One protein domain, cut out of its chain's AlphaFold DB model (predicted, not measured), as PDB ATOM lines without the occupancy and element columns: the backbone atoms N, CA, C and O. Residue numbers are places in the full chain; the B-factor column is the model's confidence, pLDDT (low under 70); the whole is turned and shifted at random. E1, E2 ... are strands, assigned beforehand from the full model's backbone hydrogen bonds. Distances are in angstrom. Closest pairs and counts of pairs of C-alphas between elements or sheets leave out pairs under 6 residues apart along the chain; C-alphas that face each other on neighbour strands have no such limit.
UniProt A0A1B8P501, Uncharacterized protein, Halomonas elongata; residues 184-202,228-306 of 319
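This is residues 184 to 202 and 228 to 306 of the 319 residues of an uncharacterized protein of Halomonas elongata (UniProt A0A1B8P501). The domain is one twisted, curved wall of strands: E4, E5, E6 and E7 go back and forth side by side, and E2 and then E1 continue the wall beyond E4. E1 and E2 bend sharply, turning their later parts away from the line of their first parts, and short E3 pairs with the later part of E2. The printed part has 98 residues, with no named helix and seven strands, E1 to E7 in chain order, in a mixed, branched sheet in which E1 and E2 are parallel and the other neighbour pairs antiparallel; the class is all strand. It is only just compact, close to loose, with a radius of gyration of the C-alphas of 14.7 A, and spans 43 by 34 by 26 A.

E5 is residues 265 to 275, 27.5 A long; E6, residues 278 to 288, 31.5 A; E7, residues 294 to 304, 32.1 A, ending at C-alpha 304 at (200.175, 182.312, 161.478). E4 is residues 255 to 262, 23.2 A long, and E2 is residues 238 to 247, 23.6 A. E3 is residues 250 to 252, 6.7 A. E1, residues 187 to 195, 20.4 A, begins at C-alpha 187 at (210.625, 154.149, 169.266).

E4, E5, E6 and E7 form a meander, each strand the antiparallel neighbour of the one before, and each step is a hairpin. N 260 and O 267 are 2.9 A apart between E4 and E5, N 268 and O 284 are 2.8 A apart between E5 and E6, and N 285 and O 297 are 2.8 A apart between E6 and E7, each within hydrogen-bond range. E5 bends by 60 degrees at residue 270. E4 has E5 on one side and E2 on the other, with N 240 and O 257 at 2.8 A. E2 has three neighbours: E1 on one side, and E3 and E4 on the other. E1 is parallel to E2 at 3 degrees, with N 191 and O 241 at 2.8 A. E1 bends by 84 degrees at residue 192 and E2 by 76 degrees at residue 243. E2 and E3 form a hairpin, with N 245 and O 252 at 2.8 A. E3 runs on into E4 across a break of 2 residues, at 74 degrees. The edge strands are E1, E3 and E7; E1 and E7 are apart.

The two C-alphas farthest apart are those of Pro 291 and Met 306, at 44.8 A. Residues 203 to 227 are not printed, in the link from E1 to E2, and C-alphas 202 and 228 are 21.4 A apart across this cut. The links that are printed whole are tight. The mean pLDDT of the printed part is 91.7; residues 201 to 202 and 305 to 306 are under 70.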
ATOM      1  N   HIS A 184     203.745 151.019 174.094       89.38
ATOM      2  CA  HIS A 184     202.865 151.193 172.928       89.38
ATOM      3  C   HIS A 184     203.527 151.980 171.790       89.38
ATOM      4  O   HIS A 184     203.274 151.699 170.624       89.38
ATOM      5  N   VAL A 185     204.378 152.946 172.142       93.06
ATOM      6  CA  VAL A 185     205.225 153.709 171.221       93.06
ATOM      7  C   VAL A 185     206.668 153.306 171.531       93.06
ATOM      8  O   VAL A 185     207.282 153.882 172.432       93.06
ATOM      9  N   PRO A 186     207.173 152.222 170.918       93.94
ATOM     10  CA  PRO A 186     208.464 151.657 171.285       93.94
ATOM     11  C   PRO A 186     209.659 152.478 170.801       93.94
ATOM     12  O   PRO A 186     210.719 152.335 171.398       93.94
ATOM     13  N   LEU A 187     209.532 153.305 169.761       96.50
ATOM     14  CA  LEU A 187     210.625 154.149 169.266       96.50
ATOM     15  C   LEU A 187     210.387 155.628 169.592       96.50
ATOM     16  O   LEU A 187     209.354 156.184 169.235       96.50
ATOM     17  N   ASP A 188     211.361 156.269 170.232       97.56
ATOM     18  CA  ASP A 188     211.390 157.715 170.473       97.56
ATOM     19  C   ASP A 188     212.704 158.282 169.929       97.56
ATOM     20  O   ASP A 188     213.786 157.943 170.411       97.56
ATOM     21  N   ILE A 189     212.615 159.098 168.879       98.44
ATOM     22  CA  ILE A 189     213.760 159.712 168.210       98.44
ATOM     23  C   ILE A 189     213.698 161.216 168.454       98.44
ATOM     24  O   ILE A 189     212.770 161.899 168.024       98.44
ATOM     25  N   ARG A 190     214.722 161.747 169.116       98.62
ATOM     26  CA  ARG A 190     214.854 163.174 169.412       98.62
ATOM     27  C   ARG A 190     216.132 163.684 168.780       98.62
ATOM     28  O   ARG A 190     217.216 163.331 169.235       98.62
ATOM     29  N   LEU A 191     215.998 164.468 167.722       98.75
ATOM     30  CA  LEU A 191     217.114 165.028 166.981       98.75
ATOM     31  C   LEU A 191     217.278 166.504 167.325       98.75
ATOM     32  O   LEU A 191     216.313 167.263 167.303       98.75
ATOM     33  N   ASP A 192     218.513 166.906 167.575       98.31
ATOM     34  CA  ASP A 192     218.885 168.315 167.689       98.31
ATOM     35  C   ASP A 192     219.004 168.919 166.277       98.31
ATOM     36  O   ASP A 192     218.642 170.069 166.033       98.31
ATOM     37  N   ARG A 193     219.466 168.107 165.316       97.44
ATOM     38  CA  ARG A 193     219.676 168.494 163.917       97.44
ATOM     39  C   ARG A 193     219.261 167.379 162.966       97.44
ATOM     40  O   ARG A 193     219.620 166.222 163.189       97.44
ATOM     41  N   LEU A 194     218.614 167.746 161.865       97.12
ATOM     42  CA  LEU A 194     218.453 166.899 160.683       97.12
ATOM     43  C   LEU A 194     218.649 167.728 159.404       97.12
ATOM     44  O   LEU A 194     217.990 168.750 159.218       97.12
ATOM     45  N   ARG A 195     219.539 167.280 158.517       94.75
ATOM     46  CA  ARG A 195     219.758 167.862 157.188       94.75
ATOM     47  C   ARG A 195     218.915 167.115 156.164       94.75
ATOM     48  O   ARG A 195     219.051 165.909 156.002       94.75
ATOM     49  N   LEU A 196     218.025 167.819 155.486       91.88
ATOM     50  CA  LEU A 196     217.118 167.222 154.511       91.88
ATOM     51  C   LEU A 196     217.751 167.139 153.111       91.88
ATOM     52  O   LEU A 196     217.392 166.245 152.348       91.88
ATOM     53  N   ASP A 197     218.722 168.003 152.789       85.25
ATOM     54  CA  ASP A 197     219.418 168.014 151.488       85.25
ATOM     55  C   ASP A 197     220.070 166.662 151.180       85.25
ATOM     56  O   ASP A 197     220.002 166.132 150.073       85.25
ATOM     57  N   ASP A 198     220.639 166.051 152.218       80.56
ATOM     58  CA  ASP A 198     221.309 164.762 152.117       80.56
ATOM     59  C   ASP A 198     220.307 163.594 151.972       80.56
ATOM     60  O   ASP A 198     220.726 162.478 151.670       80.56
ATOM     61  N   LEU A 199     218.995 163.824 152.149       83.56
ATOM     62  CA  LEU A 199     217.929 162.822 151.992       83.56
ATOM     63  C   LEU A 199     217.226 162.892 150.638       83.56
ATOM     64  O   LEU A 199     216.830 161.855 150.101       83.56
ATOM     65  N   VAL A 200     217.059 164.087 150.075       75.81
ATOM     66  CA  VAL A 200     216.317 164.274 148.821       75.81
ATOM     67  C   VAL A 200     217.272 164.153 147.629       75.81
ATOM     68  O   VAL A 200     218.385 164.670 147.699       75.81
ATOM     69  N   PRO A 201     216.964 163.354 146.590       65.62
ATOM     70  CA  PRO A 201     217.834 163.224 145.417       65.62
ATOM     71  C   PRO A 201     217.885 164.525 144.608       65.62
ATOM     72  O   PRO A 201     216.838 165.136 144.377       65.62
ATOM     73  N   ASP A 202     219.066 164.897 144.111       56.53
ATOM     74  CA  ASP A 202     219.257 166.071 143.240       56.53
ATOM     75  C   ASP A 202     218.419 165.993 141.947       56.53
ATOM     76  O   ASP A 202     218.016 167.009 141.388       56.53
ATOM     77  N   MET A 228     205.229 150.761 147.440       91.50
ATOM     78  CA  MET A 228     205.417 150.821 148.891       91.50
ATOM     79  C   MET A 228     206.684 150.033 149.277       91.50
ATOM     80  O   MET A 228     206.818 148.889 148.841       91.50
ATOM     81  N   PRO A 229     207.611 150.592 150.081       86.94
ATOM     82  CA  PRO A 229     208.840 149.900 150.436       86.94
ATOM     83  C   PRO A 229     208.588 148.585 151.166       86.94
ATOM     84  O   PRO A 229     207.907 148.537 152.198       86.94
ATOM     85  N   ASP A 230     209.234 147.531 150.675       82.38
ATOM     86  CA  ASP A 230     209.245 146.241 151.346       82.38
ATOM     87  C   ASP A 230     209.763 146.390 152.781       82.38
ATOM     88  O   ASP A 230     210.828 146.950 153.050       82.38
ATOM     89  N   GLY A 231     209.000 145.862 153.736       82.69
ATOM     90  CA  GLY A 231     209.381 145.881 155.146       82.69
ATOM     91  C   GLY A 231     209.027 147.159 155.908       82.69
ATOM     92  O   GLY A 231     209.345 147.214 157.094       82.69
ATOM     93  N   ILE A 232     208.308 148.125 155.319       87.50
ATOM     94  CA  ILE A 232     207.786 149.288 156.064       87.50
ATOM     95  C   ILE A 232     206.984 148.859 157.308       87.50
ATOM     96  O   ILE A 232     207.189 149.388 158.399       87.50
ATOM     97  N   GLY A 233     206.183 147.795 157.191       87.62
ATOM     98  CA  GLY A 233     205.428 147.198 158.298       87.62
ATOM     99  C   GLY A 233     206.272 146.522 159.388       87.62
ATOM    100  O   GLY A 233     205.721 146.106 160.402       87.62
ATOM    101  N   LYS A 234     207.593 146.384 159.200       86.75
ATOM    102  CA  LYS A 234     208.519 145.865 160.223       86.75
ATOM    103  C   LYS A 234     209.091 146.970 161.109       86.75
ATOM    104  O   LYS A 234     209.645 146.667 162.163       86.75
ATOM    105  N   VAL A 235     208.984 148.236 160.699       89.62
ATOM    106  CA  VAL A 235     209.438 149.373 161.505       89.62
ATOM    107  C   VAL A 235     208.446 149.570 162.652       89.62
ATOM    108  O   VAL A 235     207.276 149.807 162.374       89.62
ATOM    109  N   PRO A 236     208.848 149.488 163.931       92.25
ATOM    110  CA  PRO A 236     207.931 149.706 165.048       92.25
ATOM    111  C   PRO A 236     207.320 151.111 165.024       92.25
ATOM    112  O   PRO A 236     207.958 152.048 164.548       92.25
ATOM    113  N   ALA A 237     206.122 151.279 165.590       95.88
ATOM    114  CA  ALA A 237     205.538 152.604 165.800       95.88
ATOM    115  C   ALA A 237     206.458 153.493 166.654       95.88
ATOM    116  O   ALA A 237     207.203 153.002 167.510       95.88
ATOM    117  N   GLY A 238     206.380 154.804 166.458       97.81
ATOM    118  CA  GLY A 238     207.264 155.711 167.170       97.81
ATOM    119  C   GLY A 238     206.890 157.176 167.074       97.81
ATOM    120  O   GLY A 238     205.847 157.540 166.532       97.81
ATOM    121  N   GLN A 239     207.758 158.003 167.637       98.12
ATOM    122  CA  GLN A 239     207.680 159.454 167.591       98.12
ATOM    123  C   GLN A 239     209.038 160.049 167.219       98.12
ATOM    124  O   GLN A 239     210.090 159.525 167.594       98.12
ATOM    125  N   LEU A 240     209.002 161.131 166.452       98.31
ATOM    126  CA  LEU A 240     210.153 161.902 166.012       98.31
ATOM    127  C   LEU A 240     209.939 163.343 166.454       98.31
ATOM    128  O   LEU A 240     208.911 163.932 166.128       98.31
ATOM    129  N   SER A 241     210.914 163.925 167.142       98.44
ATOM    130  CA  SER A 241     211.014 165.373 167.311       98.44
ATOM    131  C   SER A 241     212.354 165.858 166.782       98.44
ATOM    132  O   SER A 241     213.384 165.292 167.143       98.44
ATOM    133  N   VAL A 242     212.354 166.919 165.989       98.38
ATOM    134  CA  VAL A 242     213.563 167.562 165.477       98.38
ATOM    135  C   VAL A 242     213.553 169.014 165.921       98.38
ATOM    136  O   VAL A 242     212.601 169.734 165.627       98.38
ATOM    137  N   GLU A 243     214.588 169.446 166.632       98.00
ATOM    138  CA  GLU A 243     214.720 170.840 167.059       98.00
ATOM    139  C   GLU A 243     215.021 171.749 165.865       98.00
ATOM    140  O   GLU A 243     214.324 172.741 165.655       98.00
ATOM    141  N   SER A 244     216.003 171.368 165.045       96.81
ATOM    142  CA  SER A 244     216.419 172.131 163.875       96.81
ATOM    143  C   SER A 244     216.494 171.268 162.615       96.81
ATOM    144  O   SER A 244     217.256 170.302 162.522       96.81
ATOM    145  N   LEU A 245     215.696 171.631 161.617       95.81
ATOM    146  CA  LEU A 245     215.722 171.083 160.271       95.81
ATOM    147  C   LEU A 245     216.474 172.039 159.352       95.81
ATOM    148  O   LEU A 245     216.189 173.234 159.309       95.81
ATOM    149  N   HIS A 246     217.433 171.500 158.613       94.12
ATOM    150  CA  HIS A 246     218.240 172.244 157.657       94.12
ATOM    151  C   HIS A 246     217.888 171.781 156.249       94.12
ATOM    152  O   HIS A 246     217.935 170.584 155.961       94.12
ATOM    153  N   TRP A 247     217.556 172.724 155.380       91.62
ATOM    154  CA  TRP A 247     217.314 172.475 153.965       91.62
ATOM    155  C   TRP A 247     217.822 173.660 153.166       91.62
ATOM    156  O   TRP A 247     217.389 174.799 153.363       91.62
ATOM    157  N   GLN A 248     218.740 173.387 152.256       88.69
ATOM    158  CA  GLN A 248     219.465 174.360 151.467       88.69
ATOM    159  C   GLN A 248     220.113 175.401 152.392       88.69
ATOM    160  O   GLN A 248     220.909 175.067 153.267       88.69
ATOM    161  N   SER A 249     219.778 176.677 152.215       87.56
ATOM    162  CA  SER A 249     220.259 177.774 153.070       87.56
ATOM    163  C   SER A 249     219.284 178.139 154.195       87.56
ATOM    164  O   SER A 249     219.484 179.146 154.871       87.56
ATOM    165  N   SER A 250     218.225 177.350 154.385       90.50
ATOM    166  CA  SER A 250     217.140 177.630 155.321       90.50
ATOM    167  C   SER A 250     217.184 176.696 156.524       90.50
ATOM    168  O   SER A 250     217.472 175.502 156.412       90.50
ATOM    169  N   THR A 251     216.821 177.249 157.677       93.44
ATOM    170  CA  THR A 251     216.631 176.503 158.919       93.44
ATOM    171  C   THR A 251     215.201 176.696 159.402       93.44
ATOM    172  O   THR A 251     214.706 177.820 159.459       93.44
ATOM    173  N   PHE A 252     214.542 175.597 159.744       93.31
ATOM    174  CA  PHE A 252     213.180 175.569 160.267       93.31
ATOM    175  C   PHE A 252     213.056 174.556 161.396       93.31
ATOM    176  O   PHE A 252     213.996 173.827 161.705       93.31
ATOM    177  N   GLY A 253     211.895 174.525 162.032       93.06
ATOM    178  CA  GLY A 253     211.642 173.713 163.204       93.06
ATOM    179  C   GLY A 253     211.126 174.547 164.380       93.06
ATOM    180  O   GLY A 253     211.117 175.778 164.315       93.06
ATOM    181  N   PRO A 254     210.677 173.880 165.450       96.81
ATOM    182  CA  PRO A 254     210.737 172.432 165.633       96.81
ATOM    183  C   PRO A 254     209.774 171.666 164.711       96.81
ATOM    184  O   PRO A 254     208.749 172.188 164.270       96.81
ATOM    185  N   PHE A 255     210.117 170.414 164.417       97.62
ATOM    186  CA  PHE A 255     209.242 169.442 163.762       97.62
ATOM    187  C   PHE A 255     208.908 168.319 164.728       97.62
ATOM    188  O   PHE A 255     209.778 167.852 165.464       97.62
ATOM    189  N   SER A 256     207.670 167.838 164.703       98.06
ATOM    190  CA  SER A 256     207.331 166.593 165.377       98.06
ATOM    191  C   SER A 256     206.349 165.756 164.577       98.06
ATOM    192  O   SER A 256     205.478 166.290 163.894       98.06
ATOM    193  N   ALA A 257     206.498 164.438 164.660       98.12
ATOM    194  CA  ALA A 257     205.571 163.494 164.063       98.12
ATOM    195  C   ALA A 257     205.499 162.202 164.872       98.12
ATOM    196  O   ALA A 257     206.525 161.677 165.300       98.12
ATOM    197  N   ASN A 258     204.300 161.641 165.002       98.25
ATOM    198  CA  ASN A 258     204.127 160.262 165.456       98.25
ATOM    199  C   ASN A 258     203.844 159.379 164.252       98.25
ATOM    200  O   ASN A 258     203.034 159.758 163.410       98.25
ATOM    201  N   TRP A 259     204.456 158.198 164.182       97.94
ATOM    202  CA  TRP A 259     204.240 157.273 163.080       97.94
ATOM    203  C   TRP A 259     203.703 155.914 163.520       97.94
ATOM    204  O   TRP A 259     204.018 155.390 164.593       97.94
ATOM    205  N   ARG A 260     202.915 155.309 162.633       97.06
ATOM    206  CA  ARG A 260     202.481 153.911 162.693       97.06
ATOM    207  C   ARG A 260     202.626 153.283 161.318       97.06
ATOM    208  O   ARG A 260     202.415 153.958 160.313       97.06
ATOM    209  N   THR A 261     202.957 152.001 161.288       95.38
ATOM    210  CA  THR A 261     203.219 151.251 160.058       95.38
ATOM    211  C   THR A 261     202.385 149.975 160.009       95.38
ATOM    212  O   THR A 261     202.106 149.334 161.024       95.38
ATOM    213  N   SER A 262     202.009 149.600 158.797       94.56
ATOM    214  CA  SER A 262     201.527 148.283 158.391       94.56
ATOM    215  C   SER A 262     202.257 147.902 157.095       94.56
ATOM    216  O   SER A 262     202.986 148.728 156.548       94.56
ATOM    217  N   PRO A 263     202.129 146.666 156.581       92.88
ATOM    218  CA  PRO A 263     202.762 146.290 155.313       92.88
ATOM    219  C   PRO A 263     202.366 147.170 154.114       92.88
ATOM    220  O   PRO A 263     203.123 147.264 153.158       92.88
ATOM    221  N   ASP A 264     201.197 147.800 154.169       94.38
ATOM    222  CA  ASP A 264     200.573 148.573 153.097       94.38
ATOM    223  C   ASP A 264     200.430 150.071 153.407       94.38
ATOM    224  O   ASP A 264     199.956 150.817 152.550       94.38
ATOM    225  N   GLN A 265     200.815 150.529 154.604       95.50
ATOM    226  CA  GLN A 265     200.575 151.906 155.028       95.50
ATOM    227  C   GLN A 265     201.626 152.439 156.014       95.50
ATOM    228  O   GLN A 265     202.052 151.756 156.946       95.50
ATOM    229  N   LEU A 266     201.974 153.716 155.861       96.81
ATOM    230  CA  LEU A 266     202.645 154.552 156.855       96.81
ATOM    231  C   LEU A 266     201.731 155.736 157.187       96.81
ATOM    232  O   LEU A 266     201.349 156.505 156.307       96.81
ATOM    233  N   VAL A 267     201.394 155.909 158.463       97.56
ATOM    234  CA  VAL A 267     200.591 157.041 158.949       97.56
ATOM    235  C   VAL A 267     201.451 157.914 159.844       97.56
ATOM    236  O   VAL A 267     201.961 157.414 160.842       97.56
ATOM    237  N   LEU A 268     201.557 159.201 159.517       97.88
ATOM    238  CA  LEU A 268     202.114 160.260 160.355       97.88
ATOM    239  C   LEU A 268     200.968 161.096 160.941       97.88
ATOM    240  O   LEU A 268     200.293 161.821 160.207       97.88
ATOM    241  N   ASP A 269     200.719 160.975 162.244       97.06
ATOM    242  CA  ASP A 269     199.612 161.657 162.923       97.06
ATOM    243  C   ASP A 269     199.829 161.761 164.451       97.06
ATOM    244  O   ASP A 269     199.878 160.724 165.125       97.06
ATOM    245  N   PRO A 270     199.919 162.974 165.031       97.44
ATOM    246  CA  PRO A 270     199.936 164.268 164.348       97.44
ATOM    247  C   PRO A 270     201.304 164.556 163.720       97.44
ATOM    248  O   PRO A 270     202.312 163.966 164.106       97.44
ATOM    249  N   VAL A 271     201.327 165.508 162.790       97.31
ATOM    250  CA  VAL A 271     202.522 166.196 162.293       97.31
ATOM    251  C   VAL A 271     202.434 167.665 162.694       97.31
ATOM    252  O   VAL A 271     201.379 168.284 162.539       97.31
ATOM    253  N   SER A 272     203.535 168.232 163.180       97.12
ATOM    254  CA  SER A 272     203.697 169.670 163.390       97.12
ATOM    255  C   SER A 272     205.043 170.159 162.865       97.12
ATOM    256  O   SER A 272     206.043 169.445 162.939       97.12
ATOM    257  N   LEU A 273     205.068 171.379 162.336       95.81
ATOM    258  CA  LEU A 273     206.274 172.043 161.856       95.81
ATOM    259  C   LEU A 273     206.142 173.555 162.033       95.81
ATOM    260  O   LEU A 273     205.166 174.131 161.559       95.81
ATOM    261  N   SER A 274     207.148 174.190 162.626       94.19
ATOM    262  CA  SER A 274     207.245 175.652 162.672       94.19
ATOM    263  C   SER A 274     208.173 176.183 161.570       94.19
ATOM    264  O   SER A 274     209.283 175.687 161.357       94.19
ATOM    265  N   LEU A 275     207.698 177.201 160.853       89.75
ATOM    266  CA  LEU A 275     208.333 177.872 159.717       89.75
ATOM    267  C   LEU A 275     208.333 179.386 159.981       89.75
ATOM    268  O   LEU A 275     207.486 180.125 159.474       89.75
ATOM    269  N   GLY A 276     209.263 179.859 160.814       86.69
ATOM    270  CA  GLY A 276     209.249 181.247 161.286       86.69
ATOM    271  C   GLY A 276     207.993 181.530 162.117       86.69
ATOM    272  O   GLY A 276     207.788 180.897 163.144       86.69
ATOM    273  N   GLU A 277     207.145 182.452 161.654       87.56
ATOM    274  CA  GLU A 277     205.885 182.851 162.318       87.56
ATOM    275  C   GLU A 277     204.673 181.977 161.929       87.56
ATOM    276  O   GLU A 277     203.532 182.288 162.286       87.56
ATOM    277  N   ILE A 278     204.896 180.929 161.131       91.75
ATOM    278  CA  ILE A 278     203.853 180.031 160.628       91.75
ATOM    279  C   ILE A 278     204.016 178.660 161.276       91.75
ATOM    280  O   ILE A 278     205.077 178.049 161.184       91.75
ATOM    281  N   ASP A 279     202.936 178.138 161.844       93.25
ATOM    282  CA  ASP A 279     202.830 176.758 162.295       93.25
ATOM    283  C   ASP A 279     201.988 175.948 161.306       93.25
ATOM    284  O   ASP A 279     200.823 176.255 161.043       93.25
ATOM    285  N   ALA A 280     202.561 174.869 160.784       93.81
ATOM    286  CA  ALA A 280     201.846 173.848 160.036       93.81
ATOM    287  C   ALA A 280     201.495 172.683 160.966       93.81
ATOM    288  O   ALA A 280     202.357 172.162 161.677       93.81
ATOM    289  N   ARG A 281     200.236 172.239 160.951       96.75
ATOM    290  CA  ARG A 281     199.778 171.054 161.694       96.75
ATOM    291  C   ARG A 281     198.912 170.167 160.821       96.75
ATOM    292  O   ARG A 281     198.201 170.667 159.956       96.75
ATOM    293  N   GLY A 282     198.931 168.861 161.054       96.69
ATOM    294  CA  GLY A 282     198.050 167.958 160.328       96.69
ATOM    295  C   GLY A 282     198.459 166.498 160.387       96.69
ATOM    296  O   GLY A 282     198.964 166.032 161.403       96.69
ATOM    297  N   ASN A 283     198.212 165.779 159.296       97.44
ATOM    298  CA  ASN A 283     198.556 164.370 159.146       97.44
ATOM    299  C   ASN A 283     198.942 164.029 157.705       97.44
ATOM    300  O   ASN A 283     198.586 164.735 156.755       97.44
ATOM    301  N   LEU A 284     199.660 162.916 157.569       97.31
ATOM    302  CA  LEU A 284     200.058 162.329 156.299       97.31
ATOM    303  C   LEU A 284     199.845 160.813 156.346       97.31
ATOM    304  O   LEU A 284     200.210 160.152 157.311       97.31
ATOM    305  N   THR A 285     199.278 160.256 155.285       96.94
ATOM    306  CA  THR A 285     199.136 158.818 155.071       96.94
ATOM    307  C   THR A 285     199.784 158.466 153.744       96.94
ATOM    308  O   THR A 285     199.381 158.988 152.709       96.94
ATOM    309  N   TRP A 286     200.764 157.573 153.768       95.94
ATOM    310  CA  TRP A 286     201.325 156.943 152.580       95.94
ATOM    311  C   TRP A 286     200.799 155.513 152.505       95.94
ATOM    312  O   TRP A 286     200.957 154.759 153.460       95.94
ATOM    313  N   GLU A 287     200.128 155.143 151.417       95.69
ATOM    314  CA  GLU A 287     199.461 153.844 151.261       95.69
ATOM    315  C   GLU A 287     199.809 153.184 149.924       95.69
ATOM    316  O   GLU A 287     200.057 153.864 148.929       95.69
ATOM    317  N   ALA A 288     199.839 151.854 149.888       94.19
ATOM    318  CA  ALA A 288     200.040 151.106 148.653       94.19
ATOM    319  C   ALA A 288     198.871 151.326 147.673       94.19
ATOM    320  O   ALA A 288     197.705 151.395 148.065       94.19
ATOM    321  N   SER A 289     199.177 151.401 146.379       92.81
ATOM    322  CA  SER A 289     198.207 151.540 145.289       92.81
ATOM    323  C   SER A 289     198.482 150.469 144.232       92.81
ATOM    324  O   SER A 289     199.024 150.724 143.162       92.81
ATOM    325  N   GLY A 290     198.151 149.220 144.566       88.94
ATOM    326  CA  GLY A 290     198.620 148.063 143.802       88.94
ATOM    327  C   GLY A 290     200.105 147.750 144.061       88.94
ATOM    328  O   GLY A 290     200.704 148.335 144.961       88.94
ATOM    329  N   PRO A 291     200.693 146.796 143.316       86.94
ATOM    330  CA  PRO A 291     202.050 146.308 143.582       86.94
ATOM    331  C   PRO A 291     203.161 147.276 143.152       86.94
ATOM    332  O   PRO A 291     204.217 147.284 143.768       86.94
ATOM    333  N   GLU A 292     202.920 148.101 142.131       89.88
ATOM    334  CA  GLU A 292     203.947 148.948 141.497       89.88
ATOM    335  C   GLU A 292     203.845 150.430 141.893       89.88
ATOM    336  O   GLU A 292     204.593 151.265 141.392       89.88
ATOM    337  N   ALA A 293     202.886 150.796 142.748       91.44
ATOM    338  CA  ALA A 293     202.618 152.193 143.058       91.44
ATOM    339  C   ALA A 293     202.173 152.400 144.505       91.44
ATOM    340  O   ALA A 293     201.757 151.486 145.218       91.44
ATOM    341  N   SER A 294     202.243 153.652 144.933       92.81
ATOM    342  CA  SER A 294     201.796 154.111 146.238       92.81
ATOM    343  C   SER A 294     201.242 155.533 146.126       92.81
ATOM    344  O   SER A 294     201.554 156.265 145.186       92.81
ATOM    345  N   LEU A 295     200.379 155.912 147.064       93.25
ATOM    346  CA  LEU A 295     199.712 157.208 147.113       93.25
ATOM    347  C   LEU A 295     199.996 157.886 148.450       93.25
ATOM    348  O   LEU A 295     199.853 157.273 149.505       93.25
ATOM    349  N   THR A 296     200.327 159.173 148.409       93.31
ATOM    350  CA  THR A 296     200.412 160.009 149.611       93.31
ATOM    351  C   THR A 296     199.175 160.896 149.715       93.31
ATOM    352  O   THR A 296     198.822 161.603 148.774       93.31
ATOM    353  N   ARG A 297     198.514 160.882 150.874       94.12
ATOM    354  CA  ARG A 297     197.415 161.780 151.238       94.12
ATOM    355  C   ARG A 297     197.834 162.616 152.433       94.12
ATOM    356  O   ARG A 297     198.284 162.069 153.431       94.12
ATOM    357  N   SER A 298     197.622 163.922 152.376       94.75
ATOM    358  CA  SER A 298     197.916 164.819 153.495       94.75
ATOM    359  C   SER A 298     196.763 165.775 153.752       94.75
ATOM    360  O   SER A 298     196.131 166.262 152.813       94.75
ATOM    361  N   ARG A 299     196.522 166.101 155.022       94.00
ATOM    362  CA  ARG A 299     195.717 167.266 155.409       94.00
ATOM    363  C   ARG A 299     196.555 168.132 156.325       94.00
ATOM    364  O   ARG A 299     196.936 167.667 157.393       94.00
ATOM    365  N   LEU A 300     196.815 169.366 155.908       92.38
ATOM    366  CA  LEU A 300     197.593 170.344 156.660       92.38
ATOM    367  C   LEU A 300     196.767 171.618 156.855       92.38
ATOM    368  O   LEU A 300     196.112 172.091 155.927       92.38
ATOM    369  N   SER A 301     196.812 172.167 158.060       92.00
ATOM    370  CA  SER A 301     196.344 173.506 158.403       92.00
ATOM    371  C   SER A 301     197.548 174.388 158.703       92.00
ATOM    372  O   SER A 301     198.468 173.954 159.397       92.00
ATOM    373  N   LEU A 302     197.521 175.619 158.202       91.31
ATOM    374  CA  LEU A 302     198.533 176.636 158.464       91.31
ATOM    375  C   LEU A 302     197.924 177.699 159.376       91.31
ATOM    376  O   LEU A 302     196.890 178.282 159.047       91.31
ATOM    377  N   GLU A 303     198.569 177.948 160.505       87.38
ATOM    378  CA  GLU A 303     198.230 179.018 161.436       87.38
ATOM    379  C   GLU A 303     199.400 180.000 161.480       87.38
ATOM    380  O   GLU A 303     200.553 179.593 161.574       87.38
ATOM    381  N   GLY A 304     199.128 181.300 161.396       76.50
ATOM    382  CA  GLY A 304     200.175 182.312 161.478       76.50
ATOM    383  C   GLY A 304     199.613 183.671 161.853       76.50
ATOM    384  O   GLY A 304     198.506 184.042 161.446       76.50
ATOM    385  N   ALA A 305     200.378 184.430 162.632       57.59
ATOM    386  CA  ALA A 305     200.053 185.813 162.935       57.59
ATOM    387  C   ALA A 305     200.410 186.680 161.722       57.59
ATOM    388  O   ALA A 305     201.501 187.237 161.625       57.59
ATOM    389  N   MET A 306     199.479 186.833 160.778       47.62
ATOM    390  CA  MET A 306     199.579 187.953 159.847       47.62
ATOM    391  C   MET A 306     199.455 189.237 160.670       47.62
ATOM    392  O   MET A 306     198.361 189.606 161.097       47.62
TER     393      MET A 306